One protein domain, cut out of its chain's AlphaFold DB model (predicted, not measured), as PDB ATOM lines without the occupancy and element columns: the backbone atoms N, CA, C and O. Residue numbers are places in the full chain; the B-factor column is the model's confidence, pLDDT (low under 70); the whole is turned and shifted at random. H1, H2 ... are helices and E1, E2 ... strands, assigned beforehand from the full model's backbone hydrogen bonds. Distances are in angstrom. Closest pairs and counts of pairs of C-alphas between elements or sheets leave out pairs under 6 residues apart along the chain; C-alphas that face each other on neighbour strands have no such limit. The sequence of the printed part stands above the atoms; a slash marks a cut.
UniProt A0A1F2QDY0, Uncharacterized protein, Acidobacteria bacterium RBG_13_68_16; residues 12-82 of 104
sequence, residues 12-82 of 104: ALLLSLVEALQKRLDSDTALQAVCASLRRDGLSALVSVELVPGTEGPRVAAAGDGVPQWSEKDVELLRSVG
ATOM      1  N   ALA A  12      -7.425  42.184  21.578       74.44
ATOM      2  CA  ALA A  12      -6.731  43.446  21.317       74.44
ATOM      3  C   ALA A  12      -5.958  43.946  22.548       74.44
ATOM      4  O   ALA A  12      -4.863  44.494  22.410       74.44
ATOM      5  N   LEU A  13      -6.492  43.725  23.755       81.31
ATOM      6  CA  LEU A  13      -5.788  44.035  25.004       81.31
ATOM      7  C   LEU A  13      -4.572  43.127  25.213       81.31
ATOM      8  O   LEU A  13      -3.512  43.621  25.587       81.31
ATOM      9  N   LEU A  14      -4.704  41.826  24.927       73.19
ATOM     10  CA  LEU A  14      -3.580  40.887  24.969       73.19
ATOM     11  C   LEU A  14      -2.494  41.267  23.958       73.19
ATOM     12  O   LEU A  14      -1.325  41.310  24.328       73.19
ATOM     13  N   LEU A  15      -2.869  41.621  22.725       75.00
ATOM     14  CA  LEU A  15      -1.908  42.082  21.718       75.00
ATOM     15  C   LEU A  15      -1.168  43.346  22.182       75.00
ATOM     16  O   LEU A  15       0.054  43.415  22.105       75.00
ATOM     17  N   SER A  16      -1.906  44.312  22.736       79.44
ATOM     18  CA  SER A  16      -1.336  45.562  23.254       79.44
ATOM     19  C   SER A  16      -0.378  45.318  24.425       79.44
ATOM     20  O   SER A  16       0.650  45.983  24.542       79.44
ATOM     21  N   LEU A  17      -0.697  44.353  25.295       74.62
ATOM     22  CA  LEU A  17       0.178  43.939  26.389       74.62
ATOM     23  C   LEU A  17       1.465  43.299  25.857       74.62
ATOM     24  O   LEU A  17       2.546  43.659  26.314       74.62
ATOM     25  N   VAL A  18       1.357  42.396  24.877       76.12
ATOM     26  CA  VAL A  18       2.518  41.770  24.227       76.12
ATOM     27  C   VAL A  18       3.415  42.829  23.584       76.12
ATOM     28  O   VAL A  18       4.617  42.826  23.829       76.12
ATOM     29  N   GLU A  19       2.854  43.787  22.845       80.00
ATOM     30  CA  GLU A  19       3.626  44.889  22.254       80.00
ATOM     31  C   GLU A  19       4.316  45.765  23.307       80.00
ATOM     32  O   GLU A  19       5.466  46.173  23.127       80.00
ATOM     33  N   ALA A  20       3.637  46.072  24.415       77.00
ATOM     34  CA  ALA A  20       4.214  46.865  25.496       77.00
ATOM     35  C   ALA A  20       5.368  46.129  26.195       77.00
ATOM     36  O   ALA A  20       6.388  46.745  26.511       77.00
ATOM     37  N   LEU A  21       5.220  44.819  26.410       75.19
ATOM     38  CA  LEU A  21       6.269  43.967  26.967       75.19
ATOM     39  C   LEU A  21       7.452  43.845  26.004       75.19
ATOM     40  O   LEU A  21       8.587  44.024  26.438       75.19
ATOM     41  N   GLN A  22       7.201  43.648  24.708       78.12
ATOM     42  CA  GLN A  22       8.253  43.613  23.692       78.12
ATOM     43  C   GLN A  22       9.048  44.921  23.674       78.12
ATOM     44  O   GLN A  22      10.267  44.896  23.782       78.12
ATOM     45  N   LYS A  23       8.369  46.077  23.656       80.06
ATOM     46  CA  LYS A  23       9.044  47.384  23.711       80.06
ATOM     47  C   LYS A  23       9.894  47.552  24.967       80.06
ATOM     48  O   LYS A  23      10.968  48.144  24.896       80.06
ATOM     49  N   ARG A  24       9.430  47.056  26.119       78.00
ATOM     50  CA  ARG A  24      10.217  47.085  27.362       78.00
ATOM     51  C   ARG A  24      11.473  46.228  27.256       78.00
ATOM     52  O   ARG A  24      12.528  46.705  27.652       78.00
ATOM     53  N   LEU A  25      11.362  45.025  26.697       75.75
ATOM     54  CA  LEU A  25      12.503  44.138  26.468       75.75
ATOM     55  C   LEU A  25      13.502  44.741  25.483       75.75
ATOM     56  O   LEU A  25      14.699  44.738  25.747       75.75
ATOM     57  N   ASP A  26      13.009  45.337  24.400       78.50
ATOM     58  CA  ASP A  26      13.840  46.028  23.415       78.50
ATOM     59  C   ASP A  26      14.559  47.237  24.023       78.50
ATOM     60  O   ASP A  26      15.594  47.644  23.511       78.50
ATOM     61  N   SER A  27      14.032  47.811  25.106       81.00
ATOM     62  CA  SER A  27      14.636  48.941  25.823       81.00
ATOM     63  C   SER A  27      15.590  48.507  26.943       81.00
ATOM     64  O   SER A  27      16.246  49.357  27.548       81.00
ATOM     65  N   ASP A  28      15.658  47.211  27.258       84.31
ATOM     66  CA  ASP A  28      16.498  46.691  28.331       84.31
ATOM     67  C   ASP A  28      17.960  46.614  27.871       84.31
ATOM     68  O   ASP A  28      18.384  45.710  27.150       84.31
ATOM     69  N   THR A  29      18.748  47.594  28.308       83.56
ATOM     70  CA  THR A  29      20.170  47.707  27.955       83.56
ATOM     71  C   THR A  29      21.013  46.505  28.386       83.56
ATOM     72  O   THR A  29      21.978  46.167  27.697       83.56
ATOM     73  N   ALA A  30      20.662  45.829  29.486       81.44
ATOM     74  CA  ALA A  30      21.402  44.663  29.955       81.44
ATOM     75  C   ALA A  30      21.112  43.455  29.058       81.44
ATOM     76  O   ALA A  30      22.042  42.785  28.604       81.44
ATOM     77  N   LEU A  31      19.838  43.233  28.720       80.25
ATOM     78  CA  LEU A  31      19.442  42.192  27.772       80.25
ATOM     79  C   LEU A  31      20.051  42.435  26.385       80.25
ATOM     80  O   LEU A  31      20.585  41.512  25.770       80.25
ATOM     81  N   GLN A  32      20.050  43.683  25.910       83.19
ATOM     82  CA  GLN A  32      20.713  44.057  24.660       83.19
ATOM     83  C   GLN A  32      22.216  43.751  24.684       83.19
ATOM     84  O   GLN A  32      22.734  43.198  23.713       83.19
ATOM     85  N   ALA A  33      22.913  44.073  25.779       84.06
ATOM     86  CA  ALA A  33      24.345  43.813  25.923       84.06
ATOM     87  C   ALA A  33      24.667  42.310  25.914       84.06
ATOM     88  O   ALA A  33      25.618  41.884  25.251       84.06
ATOM     89  N   VAL A  34      23.847  41.492  26.582       82.81
ATOM     90  CA  VAL A  34      23.966  40.025  26.553       82.81
ATOM     91  C   VAL A  34      23.744  39.498  25.135       82.81
ATOM     92  O   VAL A  34      24.595  38.788  24.602       82.81
ATOM     93  N   CYS A  35      22.662  39.908  24.469       81.19
ATOM     94  CA  CYS A  35      22.366  39.515  23.090       81.19
ATOM     95  C   CYS A  35      23.442  39.967  22.088       81.19
ATOM     96  O   CYS A  35      23.692  39.280  21.094       81.19
ATOM     97  N   ALA A  36      24.070  41.124  22.312       83.75
ATOM     98  CA  ALA A  36      25.186  41.606  21.502       83.75
ATOM     99  C   ALA A  36      26.450  40.762  21.725       83.75
ATOM    100  O   ALA A  36      27.113  40.403  20.754       83.75
ATOM    101  N   SER A  37      26.738  40.391  22.974       84.12
ATOM    102  CA  SER A  37      27.869  39.521  23.324       84.12
ATOM    103  C   SER A  37      27.705  38.127  22.711       84.12
ATOM    104  O   SER A  37      28.594  37.664  22.007       84.12
ATOM    105  N   LEU A  38      26.518  37.520  22.840       83.44
ATOM    106  CA  LEU A  38      26.203  36.230  22.215       83.44
ATOM    107  C   LEU A  38      26.362  36.266  20.691       83.44
ATOM    108  O   LEU A  38      26.885  35.321  20.109       83.44
ATOM    109  N   ARG A  39      25.936  37.350  20.030       81.88
ATOM    110  CA  ARG A  39      26.140  37.521  18.582       81.88
ATOM    111  C   ARG A  39      27.615  37.654  18.220       81.88
ATOM    112  O   ARG A  39      28.057  37.017  17.269       81.88
ATOM    113  N   ARG A  40      28.366  38.467  18.966       83.75
ATOM    114  CA  ARG A  40      29.806  38.671  18.750       83.75
ATOM    115  C   ARG A  40      30.582  37.362  18.881       83.75
ATOM    116  O   ARG A  40      31.488  37.115  18.095       83.75
ATOM    117  N   ASP A  41      30.186  36.534  19.839       79.94
ATOM    118  CA  ASP A  41      30.845  35.268  20.139       79.94
ATOM    119  C   ASP A  41      30.279  34.099  19.294       79.94
ATOM    120  O   ASP A  41      30.687  32.955  19.463       79.94
ATOM    121  N   GLY A  42      29.341  34.365  18.369       79.06
ATOM    122  CA  GLY A  42      28.750  33.358  17.472       79.06
ATOM    123  C   GLY A  42      27.760  32.393  18.141       79.06
ATOM    124  O   GLY A  42      27.337  31.414  17.531       79.06
ATOM    125  N   LEU A  43      27.362  32.671  19.382       77.19
ATOM    126  CA  LEU A  43      26.527  31.813  20.228       77.19
ATOM    127  C   LEU A  43      25.025  32.093  20.100       77.19
ATOM    128  O   LEU A  43      24.215  31.346  20.640       77.19
ATOM    129  N   SER A  44      24.623  33.141  19.377       75.38
ATOM    130  CA  SER A  44      23.205  33.513  19.230       75.38
ATOM    131  C   SER A  44      22.347  32.455  18.529       75.38
ATOM    132  O   SER A  44      21.129  32.503  18.636       75.38
ATOM    133  N   ALA A  45      22.962  31.511  17.809       75.06
ATOM    134  CA  ALA A  45      22.270  30.366  17.215       75.06
ATOM    135  C   ALA A  45      22.093  29.188  18.195       75.06
ATOM    136  O   ALA A  45      21.361  28.252  17.892       75.06
ATOM    137  N   LEU A  46      22.777  29.219  19.344       74.50
ATOM    138  CA  LEU A  46      22.887  28.105  20.293       74.50
ATOM    139  C   LEU A  46      22.162  28.367  21.613       74.50
ATOM    140  O   LEU A  46      21.905  27.429  22.361       74.50
ATOM    141  N   VAL A  47      21.854  29.628  21.911       76.75
ATOM    142  CA  VAL A  47      21.322  30.062  23.204       76.75
ATOM    143  C   VAL A  47      20.078  30.920  22.991       76.75
ATOM    144  O   VAL A  47      20.137  31.928  22.287       76.75
ATOM    145  N   SER A  48      18.968  30.550  23.632       74.19
ATOM    146  CA  SER A  48      17.772  31.383  23.767       74.19
ATOM    147  C   SER A  48      17.671  31.952  25.184       74.19
ATOM    148  O   SER A  48      18.036  31.310  26.171       74.19
ATOM    149  N   VAL A  49      17.186  33.189  25.282       73.12
ATOM    150  CA  VAL A  49      16.872  33.845  26.553       73.12
ATOM    151  C   VAL A  49      15.377  34.111  26.565       73.12
ATOM    152  O   VAL A  49      14.858  34.804  25.692       73.12
ATOM    153  N   GLU A  50      14.681  33.541  27.540       72.25
ATOM    154  CA  GLU A  50      13.225  33.558  27.634       72.25
ATOM    155  C   GLU A  50      12.790  34.137  28.977       72.25
ATOM    156  O   GLU A  50      13.329  33.794  30.030       72.25
ATOM    157  N   LEU A  51      11.768  34.989  28.966       67.56
ATOM    158  CA  LEU A  51      11.079  35.364  30.195       67.56
ATOM    159  C   LEU A  51      10.021  34.312  30.513       67.56
ATOM    160  O   LEU A  51       9.028  34.186  29.796       67.56
ATOM    161  N   VAL A  52      10.226  33.572  31.601       69.81
ATOM    162  CA  VAL A  52       9.315  32.507  32.022       69.81
ATOM    163  C   VAL A  52       8.402  33.021  33.141       69.81
ATOM    164  O   VAL A  52       8.899  33.476  34.175       69.81
ATOM    165  N   PRO A  53       7.067  32.947  32.986       61.47
ATOM    166  CA  PRO A  53       6.136  33.313  34.048       61.47
ATOM    167  C   PRO A  53       6.408  32.530  35.339       61.47
ATOM    168  O   PRO A  53       6.595  31.317  35.304       61.47
ATOM    169  N   GLY A  54       6.398  33.219  36.482       68.44
ATOM    170  CA  GLY A  54       6.614  32.591  37.793       68.44
ATOM    171  C   GLY A  54       8.080  32.360  38.168       68.44
ATOM    172  O   GLY A  54       8.344  31.711  39.176       68.44
ATOM    173  N   THR A  55       9.024  32.898  37.393       68.06
ATOM    174  CA  THR A  55      10.452  32.912  37.741       68.06
ATOM    175  C   THR A  55      10.902  34.330  38.089       68.06
ATOM    176  O   THR A  55      10.372  35.301  37.551       68.06
ATOM    177  N   GLU A  56      11.866  34.467  39.004       68.12
ATOM    178  CA  GLU A  56      12.391  35.780  39.422       68.12
ATOM    179  C   GLU A  56      13.251  36.469  38.345       68.12
ATOM    180  O   GLU A  56      13.630  37.627  38.509       68.12
ATOM    181  N   GLY A  57      13.552  35.797  37.231       67.06
ATOM    182  CA  GLY A  57      14.415  36.341  36.188       67.06
ATOM    183  C   GLY A  57      14.360  35.564  34.870       67.06
ATOM    184  O   GLY A  57      13.696  34.533  34.779       67.06
ATOM    185  N   PRO A  58      15.049  36.058  33.829       70.06
ATOM    186  CA  PRO A  58      15.099  35.397  32.533       70.06
ATOM    187  C   PRO A  58      15.758  34.020  32.638       70.06
ATOM    188  O   PRO A  58      16.791  33.843  33.286       70.06
ATOM    189  N   ARG A  59      15.172  33.039  31.954       74.00
ATOM    190  CA  ARG A  59      15.727  31.700  31.789       74.00
ATOM    191  C   ARG A  59      16.594  31.665  30.539       74.00
ATOM    192  O   ARG A  59      16.190  32.144  29.485       74.00
ATOM    193  N   VAL A  60      17.763  31.046  30.650       76.06
ATOM    194  CA  VAL A  60      18.643  30.766  29.511       76.06
ATOM    195  C   VAL A  60      18.487  29.294  29.133       76.06
ATOM    196  O   VAL A  60      18.574  28.424  30.001       76.06
ATOM    197  N   ALA A  61      18.222  29.009  27.860       71.69
ATOM    198  CA  ALA A  61      18.053  27.659  27.332       71.69
ATOM    199  C   ALA A  61      18.929  27.434  26.090       71.69
ATOM    200  O   ALA A  61      19.310  28.378  25.399       71.69
ATOM    201  N   ALA A  62      19.270  26.173  25.813       73.06
ATOM    202  CA  ALA A  62      19.941  25.801  24.572       73.06
ATOM    203  C   ALA A  62      18.926  25.772  23.418       73.06
ATOM    204  O   ALA A  62      17.832  25.226  23.567       73.06
ATOM    205  N   ALA A  63      19.291  26.331  22.264       68.75
ATOM    206  CA  ALA A  63      18.506  26.209  21.043       68.75
ATOM    207  C   ALA A  63      18.601  24.757  20.538       68.75
ATOM    208  O   ALA A  63      19.678  24.291  20.163       68.75
ATOM    209  N   GLY A  64      17.474  24.040  20.587       58.44
ATOM    210  CA  GLY A  64      17.407  22.572  20.545       58.44
ATOM    211  C   GLY A  64      18.029  21.876  19.330       58.44
ATOM    212  O   GLY A  64      18.440  20.729  19.465       58.44
ATOM    213  N   ASP A  65      18.183  22.564  18.196       57.66
ATOM    214  CA  ASP A  65      18.586  21.926  16.931       57.66
ATOM    215  C   ASP A  65      19.922  22.450  16.364       57.66
ATOM    216  O   ASP A  65      20.353  22.027  15.292       57.66
ATOM    217  N   GLY A  66      20.583  23.387  17.057       53.41
ATOM    218  CA  GLY A  66      21.746  24.122  16.536       53.41
ATOM    219  C   GLY A  66      23.101  23.748  17.135       53.41
ATOM    220  O   GLY A  66      24.109  24.265  16.663       53.41
ATOM    221  N   VAL A  67      23.153  22.901  18.170       58.78
ATOM    222  CA  VAL A  67      24.395  22.625  18.917       58.78
ATOM    223  C   VAL A  67      25.417  21.934  18.002       58.78
ATOM    224  O   VAL A  67      25.193  20.784  17.617       58.78
ATOM    225  N   PRO A  68      26.537  22.593  17.632       60.22
ATOM    226  CA  PRO A  68      27.569  21.947  16.840       60.22
ATOM    227  C   PRO A  68      28.106  20.756  17.622       60.22
ATOM    228  O   PRO A  68      28.288  20.831  18.836       60.22
ATOM    229  N   GLN A  69      28.353  19.650  16.926       65.31
ATOM    230  CA  GLN A  69      28.944  18.470  17.538       65.31
ATOM    231  C   GLN A  69      30.349  18.849  18.027       65.31
ATOM    232  O   GLN A  69      31.264  19.040  17.227       65.31
ATOM    233  N   TRP A  70      30.488  19.060  19.335       72.88
ATOM    234  CA  TRP A  70      31.746  19.485  19.939       72.88
ATOM    235  C   TRP A  70      32.797  18.402  19.763       72.88
ATOM    236  O   TRP A  70      32.528  17.216  19.976       72.88
ATOM    237  N   SER A  71      33.999  18.811  19.360       74.00
ATOM    238  CA  SER A  71      35.115  17.881  19.289       74.00
ATOM    239  C   SER A  71      35.502  17.436  20.699       74.00
ATOM    240  O   SER A  71      35.234  18.118  21.688       74.00
ATOM    241  N   GLU A  72      36.179  16.297  20.809       78.81
ATOM    242  CA  GLU A  72      36.645  15.779  22.101       78.81
ATOM    243  C   GLU A  72      37.537  16.790  22.846       78.81
ATOM    244  O   GLU A  72      37.451  16.917  24.067       78.81
ATOM    245  N   LYS A  73      38.297  17.599  22.095       78.25
ATOM    246  CA  LYS A  73      39.109  18.703  22.625       78.25
ATOM    247  C   LYS A  73      38.266  19.836  23.204       78.25
ATOM    248  O   LYS A  73      38.625  20.375  24.246       78.25
ATOM    249  N   ASP A  74      37.162  20.194  22.552       77.62
ATOM    250  CA  ASP A  74      36.254  21.231  23.052       77.62
ATOM    251  C   ASP A  74      35.600  20.771  24.359       77.62
ATOM    252  O   ASP A  74      35.508  21.529  25.322       77.62
ATOM    253  N   VAL A  75      35.216  19.494  24.428       79.06
ATOM    254  CA  VAL A  75      34.662  18.889  25.645       79.06
ATOM    255  C   VAL A  75      35.695  18.879  26.776       79.06
ATOM    256  O   VAL A  75      35.364  19.241  27.903       79.06
ATOM    257  N   GLU A  76      36.938  18.489  26.501       78.50
ATOM    258  CA  GLU A  76      38.017  18.475  27.496       78.50
ATOM    259  C   GLU A  76      38.359  19.888  27.993       78.50
ATOM    260  O   GLU A  76      38.501  20.107  29.198       78.50
ATOM    261  N   LEU A  77      38.378  20.875  27.091       79.12
ATOM    262  CA  LEU A  77      38.542  22.280  27.449       79.12
ATOM    263  C   LEU A  77      37.414  22.748  28.375       79.12
ATOM    264  O   LEU A  77      37.684  23.370  29.400       79.12
ATOM    265  N   LEU A  78      36.164  22.388  28.088       80.25
ATOM    266  CA  LEU A  78      35.025  22.754  28.930       80.25
ATOM    267  C   LEU A  78      35.011  22.042  30.282       80.25
ATOM    268  O   LEU A  78      34.575  22.637  31.266       80.25
ATOM    269  N   ARG A  79      35.531  20.812  30.374       80.00
ATOM    270  CA  ARG A  79      35.792  20.166  31.672       80.00
ATOM    271  C   ARG A  79      36.863  20.919  32.455       80.00
ATOM    272  O   ARG A  79      36.687  21.152  33.645       80.00
ATOM    273  N   SER A  80      37.936  21.352  31.792       76.62
ATOM    274  CA  SER A  80      39.051  22.050  32.451       76.62
ATOM    275  C   SER A  80      38.646  23.382  33.092       76.62
ATOM    276  O   SER A  80      39.204  23.764  34.118       76.62
ATOM    277  N   VAL A  81      37.635  24.060  32.535       80.31
ATOM    278  CA  VAL A  81      37.058  25.296  33.093       80.31
ATOM    279  C   VAL A  81      35.824  25.050  33.974       80.31
ATOM    280  O   VAL A  81      35.172  26.003  34.394       80.31
ATOM    281  N   GLY A  82      35.496  23.786  34.269       76.81
ATOM    282  CA  GLY A  82      34.411  23.402  35.179       76.81
ATOM    283  C   GLY A  82      32.995  23.547  34.612       76.81
ATOM    284  O   GLY A  82      32.041  23.618  35.381       76.81
TER     285      GLY A  82
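What this domain is: This is residues 12 to 82 of the 104 residues of an uncharacterized protein of Acidobacteria bacterium RBG_13_68_16 (UniProt A0A1F2QDY0). A small hairpin of two short strands, E1 and E2, lies in the middle of a stretched-out model, with helix H2 near E1, and a helix reaches out at each end: H1 at one, H3 at the other. Residues 12 to 24 of H1 and residues 69 to 82, which include H3, stick out free, and these two arms make much of the length. The printed part has 71 residues with three named helices and two named strands, in the order H1, H2, E1, E2, H3; the class is mostly helix, and the sheet, in the order E1 - E2, is antiparallel. The whole is loose, with a radius of gyration of the C-alphas of 16.1 A, and the C-alphas span 51 by 23 by 22 A.

Where its parts are: H1, residues 12 to 26, begins with C-alpha 12 at (-6.731, 43.446, 21.317) and is 20.8 A long from first to last C-alpha. H2, residues 29 to 40, is 16.1 A long. E1, residues 47 to 50, measures 9.9 A and begins with C-alpha 47 at (21.322, 30.062, 23.204). E2, residues 59 to 62, measures 10.2 A. H3, residues 72 to 80, is 12.3 A long and ends with C-alpha 80 at (39.051, 22.050, 32.451).

How they stand to each other: H1 and H2 are close but not clearly touching, with 2 pairs of C-alphas within 8 A; the closest are those of Asp 26 and Gln 32, 7.3 A apart. They run the same way at a steep tilt of 68 degrees, only just short of about perpendicular. The closest C-alphas of H2 and E1 are those of Leu 38 and Val 47, 7.9 A apart. E1 and E2 form a hairpin of antiparallel neighbour strands, with 150 degrees between their directions. C-alphas 49 and 60 face each other at 4.6 A. N 48 and O 61 are within hydrogen-bond range at 2.8 A, and so are N 59 and O 50 at 2.8 A. H3 touches no helix, and it is apart from H1, H2 and E1. In H1, H2 and H3 every O i to N i+4 pair is within hydrogen-bond range.

The domain as a whole: The two C-alphas farthest apart are those of Ala 12 and Lys 73, 52.1 A. Without the stretches that stand free, the body has 44 residues and spans 31 by 22 by 12 A. The printed part has no cut. The link from H1 to H2 is tight; the links from H2 to E1, from E1 to E2 and from E2 to H3 are short. The mean pLDDT of the printed part is 75.3, and residues 51 to 57 and 63 to 69 are under 70.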